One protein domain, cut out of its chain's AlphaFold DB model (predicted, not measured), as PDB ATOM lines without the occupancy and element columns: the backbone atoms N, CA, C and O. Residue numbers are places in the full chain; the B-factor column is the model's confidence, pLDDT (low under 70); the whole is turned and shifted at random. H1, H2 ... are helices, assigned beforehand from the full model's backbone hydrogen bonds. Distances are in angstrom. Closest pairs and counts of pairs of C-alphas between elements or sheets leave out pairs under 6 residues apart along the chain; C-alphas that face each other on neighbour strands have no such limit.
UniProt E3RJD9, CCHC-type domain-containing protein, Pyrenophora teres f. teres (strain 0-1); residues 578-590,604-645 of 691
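Overview. This is residues 578 to 590 and 604 to 645 of the 691 residues of the protein "CCHC-type domain-containing protein" of Pyrenophora teres f. teres (strain 0-1) (UniProt E3RJD9). One long, unbent helix, H2, makes the length of a rod, and a short helix, H1, lies side by side with its first part, running back the opposite way. The rest of H2, from residue 618, sticks out alone. The printed part has 55 residues with two named helices, H1 then H2, and no named strand; the class is all helix. It is extended, with a radius of gyration of the C-alphas of 19.6 A and spans of 66 by 17 by 8 A.

Along the chain. H2, residues 604 to 643, measures 58.3 A from C-alpha 604 at (182.512, 113.158, 162.846) to C-alpha 643 at (126.561, 97.887, 168.272). H1, residues 578 to 590, measures 18.2 A and begins with C-alpha 578 at (163.642, 113.823, 154.944).

Arrangement. H2 touches H1 with residues 606 to 613 alone. The closest C-alphas of the two, those of Ala 606 and Ile 588, are 6.5 A apart. The helices run opposite ways at a shallow tilt of 17 degrees. In H1 and H2 every O i to N i+4 pair is within hydrogen-bond range.

Size, cuts and confidence. The C-alphas farthest apart, those of Glu 590 and Lys 645, are 66.4 A apart. Residues 591 to 603 are not printed; C-alphas 590 and 604 stand 13.4 A apart across this cut. Residues 618 to 645 stand free. Mean pLDDT of the printed part is 76.2, and residues 578 to 590 are under 70.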
ATOM      1  N   VAL A 578     162.867 114.553 155.964       64.44
ATOM      2  CA  VAL A 578     163.642 113.823 154.944       64.44
ATOM      3  C   VAL A 578     164.492 114.762 154.078       64.44
ATOM      4  O   VAL A 578     165.622 114.421 153.745       64.44
ATOM      5  N   ARG A 579     164.005 115.976 153.778       59.50
ATOM      6  CA  ARG A 579     164.763 116.961 152.988       59.50
ATOM      7  C   ARG A 579     165.963 117.517 153.756       59.50
ATOM      8  O   ARG A 579     167.028 117.705 153.178       59.50
ATOM      9  N   GLU A 580     165.817 117.758 155.057       65.00
ATOM     10  CA  GLU A 580     166.922 118.169 155.933       65.00
ATOM     11  C   GLU A 580     167.959 117.051 156.106       65.00
ATOM     12  O   GLU A 580     169.160 117.325 156.115       65.00
ATOM     13  N   LEU A 581     167.509 115.794 156.165       68.94
ATOM     14  CA  LEU A 581     168.377 114.615 156.189       68.94
ATOM     15  C   LEU A 581     169.184 114.478 154.885       68.94
ATOM     16  O   LEU A 581     170.394 114.251 154.916       68.94
ATOM     17  N   GLU A 582     168.537 114.666 153.732       65.81
ATOM     18  CA  GLU A 582     169.185 114.670 152.413       65.81
ATOM     19  C   GLU A 582     170.192 115.818 152.263       65.81
ATOM     20  O   GLU A 582     171.299 115.616 151.749       65.81
ATOM     21  N   ALA A 583     169.848 117.008 152.757       65.69
ATOM     22  CA  ALA A 583     170.733 118.168 152.751       65.69
ATOM     23  C   ALA A 583     171.973 117.943 153.634       65.69
ATOM     24  O   ALA A 583     173.093 118.208 153.191       65.69
ATOM     25  N   GLN A 584     171.811 117.388 154.842       67.19
ATOM     26  CA  GLN A 584     172.943 117.033 155.705       67.19
ATOM     27  C   GLN A 584     173.788 115.891 155.127       67.19
ATOM     28  O   GLN A 584     175.013 115.979 155.135       67.19
ATOM     29  N   SER A 585     173.171 114.855 154.549       67.50
ATOM     30  CA  SER A 585     173.890 113.773 153.855       67.50
ATOM     31  C   SER A 585     174.743 114.305 152.697       67.50
ATOM     32  O   SER A 585     175.879 113.864 152.490       67.50
ATOM     33  N   SER A 586     174.216 115.280 151.955       67.56
ATOM     34  CA  SER A 586     174.927 115.950 150.863       67.56
ATOM     35  C   SER A 586     176.081 116.813 151.383       67.56
ATOM     36  O   SER A 586     177.183 116.751 150.838       67.56
ATOM     37  N   LEU A 587     175.870 117.544 152.485       67.56
ATOM     38  CA  LEU A 587     176.899 118.330 153.175       67.56
ATOM     39  C   LEU A 587     178.054 117.447 153.683       67.56
ATOM     40  O   LEU A 587     179.219 117.799 153.506       67.56
ATOM     41  N   ILE A 588     177.742 116.292 154.280       69.38
ATOM     42  CA  ILE A 588     178.732 115.322 154.771       69.38
ATOM     43  C   ILE A 588     179.543 114.757 153.602       69.38
ATOM     44  O   ILE A 588     180.772 114.789 153.648       69.38
ATOM     45  N   ARG A 589     178.883 114.306 152.523       69.38
ATOM     46  CA  ARG A 589     179.565 113.805 151.312       69.38
ATOM     47  C   ARG A 589     180.525 114.832 150.728       69.38
ATOM     48  O   ARG A 589     181.624 114.486 150.305       69.38
ATOM     49  N   GLU A 590     180.118 116.091 150.719       68.31
ATOM     50  CA  GLU A 590     180.914 117.176 150.170       68.31
ATOM     51  C   GLU A 590     182.102 117.559 151.072       68.31
ATOM     52  O   GLU A 590     183.211 117.771 150.581       68.31
ATOM     53  N   ILE A 604     183.003 114.017 161.760       73.88
ATOM     54  CA  ILE A 604     182.512 113.158 162.846       73.88
ATOM     55  C   ILE A 604     181.286 113.797 163.506       73.88
ATOM     56  O   ILE A 604     180.261 113.142 163.633       73.88
ATOM     57  N   GLU A 605     181.336 115.096 163.802       72.25
ATOM     58  CA  GLU A 605     180.208 115.838 164.375       72.25
ATOM     59  C   GLU A 605     178.965 115.805 163.470       72.25
ATOM     60  O   GLU A 605     177.848 115.604 163.942       72.25
ATOM     61  N   ALA A 606     179.142 115.953 162.156       72.50
ATOM     62  CA  ALA A 606     178.033 115.884 161.210       72.50
ATOM     63  C   ALA A 606     177.458 114.455 161.088       72.50
ATOM     64  O   ALA A 606     176.247 114.288 160.949       72.50
ATOM     65  N   ILE A 607     178.303 113.421 161.185       75.12
ATOM     66  CA  ILE A 607     177.867 112.016 161.244       75.12
ATOM     67  C   ILE A 607     177.104 111.740 162.545       75.12
ATOM     68  O   ILE A 607     176.049 111.109 162.501       75.12
ATOM     69  N   ASP A 608     177.574 112.250 163.683       74.31
ATOM     70  CA  ASP A 608     176.891 112.111 164.973       74.31
ATOM     71  C   ASP A 608     175.529 112.818 164.978       74.31
ATOM     72  O   ASP A 608     174.559 112.297 165.533       74.31
ATOM     73  N   GLN A 609     175.414 113.973 164.316       74.56
ATOM     74  CA  GLN A 609     174.133 114.658 164.113       74.56
ATOM     75  C   GLN A 609     173.174 113.832 163.249       74.56
ATOM     76  O   GLN A 609     171.997 113.699 163.592       74.56
ATOM     77  N   LEU A 610     173.676 113.234 162.166       76.50
ATOM     78  CA  LEU A 610     172.890 112.359 161.300       76.50
ATOM     79  C   LEU A 610     172.411 111.110 162.056       76.50
ATOM     80  O   LEU A 610     171.241 110.743 161.954       76.50
ATOM     81  N   LYS A 611     173.298 110.492 162.845       74.06
ATOM     82  CA  LYS A 611     172.988 109.344 163.705       74.06
ATOM     83  C   LYS A 611     171.888 109.693 164.708       74.06
ATOM     84  O   LYS A 611     170.880 108.995 164.745       74.06
ATOM     85  N   LYS A 612     172.031 110.795 165.453       73.75
ATOM     86  CA  LYS A 612     171.008 111.263 166.406       73.75
ATOM     87  C   LYS A 612     169.671 111.552 165.718       73.75
ATOM     88  O   LYS A 612     168.623 111.181 166.237       73.75
ATOM     89  N   GLY A 613     169.693 112.172 164.535       75.62
ATOM     90  CA  GLY A 613     168.484 112.410 163.740       75.62
ATOM     91  C   GLY A 613     167.789 111.115 163.320       75.62
ATOM     92  O   GLY A 613     166.579 110.983 163.493       75.62
ATOM     93  N   ALA A 614     168.554 110.133 162.840       76.44
ATOM     94  CA  ALA A 614     168.030 108.819 162.483       76.44
ATOM     95  C   ALA A 614     167.453 108.076 163.701       76.44
ATOM     96  O   ALA A 614     166.348 107.546 163.613       76.44
ATOM     97  N   GLU A 615     168.142 108.096 164.847       72.94
ATOM     98  CA  GLU A 615     167.661 107.508 166.106       72.94
ATOM     99  C   GLU A 615     166.325 108.128 166.547       72.94
ATOM    100  O   GLU A 615     165.377 107.403 166.854       72.94
ATOM    101  N   VAL A 616     166.203 109.461 166.507       78.62
ATOM    102  CA  VAL A 616     164.956 110.170 166.845       78.62
ATOM    103  C   VAL A 616     163.833 109.827 165.865       78.62
ATOM    104  O   VAL A 616     162.704 109.591 166.297       78.62
ATOM    105  N   MET A 617     164.115 109.760 164.560       79.06
ATOM    106  CA  MET A 617     163.122 109.376 163.550       79.06
ATOM    107  C   MET A 617     162.650 107.930 163.729       79.06
ATOM    108  O   MET A 617     161.451 107.671 163.650       79.06
ATOM    109  N   MET A 618     163.568 106.996 163.995       75.94
ATOM    110  CA  MET A 618     163.237 105.589 164.239       75.94
ATOM    111  C   MET A 618     162.399 105.430 165.509       75.94
ATOM    112  O   MET A 618     161.353 104.782 165.466       75.94
ATOM    113  N   LEU A 619     162.798 106.080 166.606       76.75
ATOM    114  CA  LEU A 619     162.034 106.080 167.852       76.75
ATOM    115  C   LEU A 619     160.654 106.728 167.662       76.75
ATOM    116  O   LEU A 619     159.651 106.209 168.141       76.75
ATOM    117  N   SER A 620     160.576 107.836 166.921       80.19
ATOM    118  CA  SER A 620     159.306 108.492 166.599       80.19
ATOM    119  C   SER A 620     158.400 107.594 165.756       80.19
ATOM    120  O   SER A 620     157.204 107.512 166.033       80.19
ATOM    121  N   ALA A 621     158.953 106.883 164.771       82.44
ATOM    122  CA  ALA A 621     158.212 105.919 163.966       82.44
ATOM    123  C   ALA A 621     157.686 104.748 164.809       82.44
ATOM    124  O   ALA A 621     156.559 104.313 164.581       82.44
ATOM    125  N   GLU A 622     158.456 104.275 165.793       79.69
ATOM    126  CA  GLU A 622     158.009 103.268 166.763       79.69
ATOM    127  C   GLU A 622     156.829 103.782 167.594       79.69
ATOM    128  O   GLU A 622     155.750 103.197 167.580       79.69
ATOM    129  N   VAL A 623     156.982 104.961 168.206       82.06
ATOM    130  CA  VAL A 623     155.926 105.613 168.997       82.06
ATOM    131  C   VAL A 623     154.660 105.855 168.162       82.06
ATOM    132  O   VAL A 623     153.542 105.731 168.668       82.06
ATOM    133  N   MET A 624     154.804 106.197 166.876       82.00
ATOM    134  CA  MET A 624     153.671 106.350 165.960       82.00
ATOM    135  C   MET A 624     152.996 105.013 165.644       82.00
ATOM    136  O   MET A 624     151.766 104.960 165.660       82.00
ATOM    137  N   ARG A 625     153.760 103.944 165.389       85.44
ATOM    138  CA  ARG A 625     153.214 102.598 165.142       85.44
ATOM    139  C   ARG A 625     152.448 102.069 166.355       85.44
ATOM    140  O   ARG A 625     151.311 101.619 166.194       85.44
ATOM    141  N   ASP A 626     152.991 102.238 167.556       84.75
ATOM    142  CA  ASP A 626     152.302 101.901 168.808       84.75
ATOM    143  C   ASP A 626     151.002 102.696 168.969       84.75
ATOM    144  O   ASP A 626     149.947 102.143 169.297       84.75
ATOM    145  N   ARG A 627     151.041 104.003 168.679       82.56
ATOM    146  CA  ARG A 627     149.861 104.869 168.772       82.56
ATOM    147  C   ARG A 627     148.775 104.485 167.768       82.56
ATOM    148  O   ARG A 627     147.606 104.476 168.151       82.56
ATOM    149  N   ILE A 628     149.131 104.185 166.519       85.00
ATOM    150  CA  ILE A 628     148.180 103.740 165.487       85.00
ATOM    151  C   ILE A 628     147.530 102.425 165.922       85.00
ATOM    152  O   ILE A 628     146.306 102.353 165.992       85.00
ATOM    153  N   THR A 629     148.335 101.441 166.327       88.12
ATOM    154  CA  THR A 629     147.844 100.131 166.785       88.12
ATOM    155  C   THR A 629     146.888 100.272 167.974       88.12
ATOM    156  O   THR A 629     145.813  99.664 168.010       88.12
ATOM    157  N   SER A 630     147.229 101.127 168.943       83.12
ATOM    158  CA  SER A 630     146.374 101.395 170.105       83.12
ATOM    159  C   SER A 630     145.066 102.101 169.725       83.12
ATOM    160  O   SER A 630     143.992 101.749 170.228       83.12
ATOM    161  N   LEU A 631     145.118 103.070 168.803       83.38
ATOM    162  CA  LEU A 631     143.931 103.751 168.276       83.38
ATOM    163  C   LEU A 631     143.009 102.790 167.520       83.38
ATOM    164  O   LEU A 631     141.799 102.827 167.730       83.38
ATOM    165  N   GLU A 632     143.557 101.909 166.685       86.81
ATOM    166  CA  GLU A 632     142.789 100.897 165.954       86.81
ATOM    167  C   GLU A 632     142.078  99.934 166.908       86.81
ATOM    168  O   GLU A 632     140.866  99.723 166.791       86.81
ATOM    169  N   LYS A 633     142.799  99.414 167.913       85.69
ATOM    170  CA  LYS A 633     142.225  98.550 168.956       85.69
ATOM    171  C   LYS A 633     141.092  99.254 169.706       85.69
ATOM    172  O   LYS A 633     140.026  98.673 169.912       85.69
ATOM    173  N   THR A 634     141.305 100.516 170.073       83.38
ATOM    174  CA  THR A 634     140.326 101.320 170.812       83.38
ATOM    175  C   THR A 634     139.088 101.628 169.968       83.38
ATOM    176  O   THR A 634     137.962 101.446 170.431       83.38
ATOM    177  N   ASN A 635     139.266 102.021 168.703       82.62
ATOM    178  CA  ASN A 635     138.163 102.275 167.776       82.62
ATOM    179  C   ASN A 635     137.326 101.020 167.529       82.62
ATOM    180  O   ASN A 635     136.096 101.105 167.503       82.62
ATOM    181  N   LYS A 636     137.969  99.852 167.399       85.81
ATOM    182  CA  LYS A 636     137.267  98.571 167.283       85.81
ATOM    183  C   LYS A 636     136.394  98.312 168.513       85.81
ATOM    184  O   LYS A 636     135.200  98.082 168.349       85.81
ATOM    185  N   ALA A 637     136.948  98.442 169.721       81.56
ATOM    186  CA  ALA A 637     136.204  98.246 170.968       81.56
ATOM    187  C   ALA A 637     135.013  99.214 171.108       81.56
ATOM    188  O   ALA A 637     133.898  98.794 171.420       81.56
ATOM    189  N   VAL A 638     135.210 100.504 170.810       80.94
ATOM    190  CA  VAL A 638     134.133 101.510 170.829       80.94
ATOM    191  C   VAL A 638     133.050 101.186 169.797       80.94
ATOM    192  O   VAL A 638     131.862 101.341 170.083       80.94
ATOM    193  N   SER A 639     133.436 100.732 168.602       80.81
ATOM    194  CA  SER A 639     132.490 100.333 167.557       80.81
ATOM    195  C   SER A 639     131.645  99.135 167.993       80.81
ATOM    196  O   SER A 639     130.418  99.193 167.912       80.81
ATOM    197  N   THR A 640     132.274  98.102 168.564       80.88
ATOM    198  CA  THR A 640     131.575  96.939 169.129       80.88
ATOM    199  C   THR A 640     130.588  97.363 170.220       80.88
ATOM    200  O   THR A 640     129.410  97.020 170.148       80.88
ATOM    201  N   ARG A 641     131.003  98.217 171.167       78.50
ATOM    202  CA  ARG A 641     130.120  98.733 172.235       78.50
ATOM    203  C   ARG A 641     128.928  99.533 171.714       78.50
ATOM    204  O   ARG A 641     127.849  99.478 172.301       78.50
ATOM    205  N   LYS A 642     129.102 100.291 170.625       75.44
ATOM    206  CA  LYS A 642     128.000 101.020 169.971       75.44
ATOM    207  C   LYS A 642     126.984 100.080 169.323       75.44
ATOM    208  O   LYS A 642     125.816 100.446 169.235       75.44
ATOM    209  N   GLN A 643     127.421  98.904 168.877       74.38
ATOM    210  CA  GLN A 643     126.561  97.887 168.272       74.38
ATOM    211  C   GLN A 643     125.856  97.007 169.320       74.38
ATOM    212  O   GLN A 643     124.783  96.474 169.034       74.38
ATOM    213  N   CYS A 644     126.404  96.881 170.536       74.81
ATOM    214  CA  CYS A 644     125.794  96.090 171.606       74.81
ATOM    215  C   CYS A 644     124.406  96.618 172.011       74.81
ATOM    216  O   CYS A 644     124.218  97.789 172.363       74.81
ATOM    217  N   LYS A 645     123.416  95.717 172.024       73.19
ATOM    218  CA  LYS A 645     122.058  96.014 172.497       73.19
ATOM    219  C   LYS A 645     122.068  96.247 174.010       73.19
ATOM    220  O   LYS A 645     122.598  95.447 174.776       73.19
TER     221      LYS A 645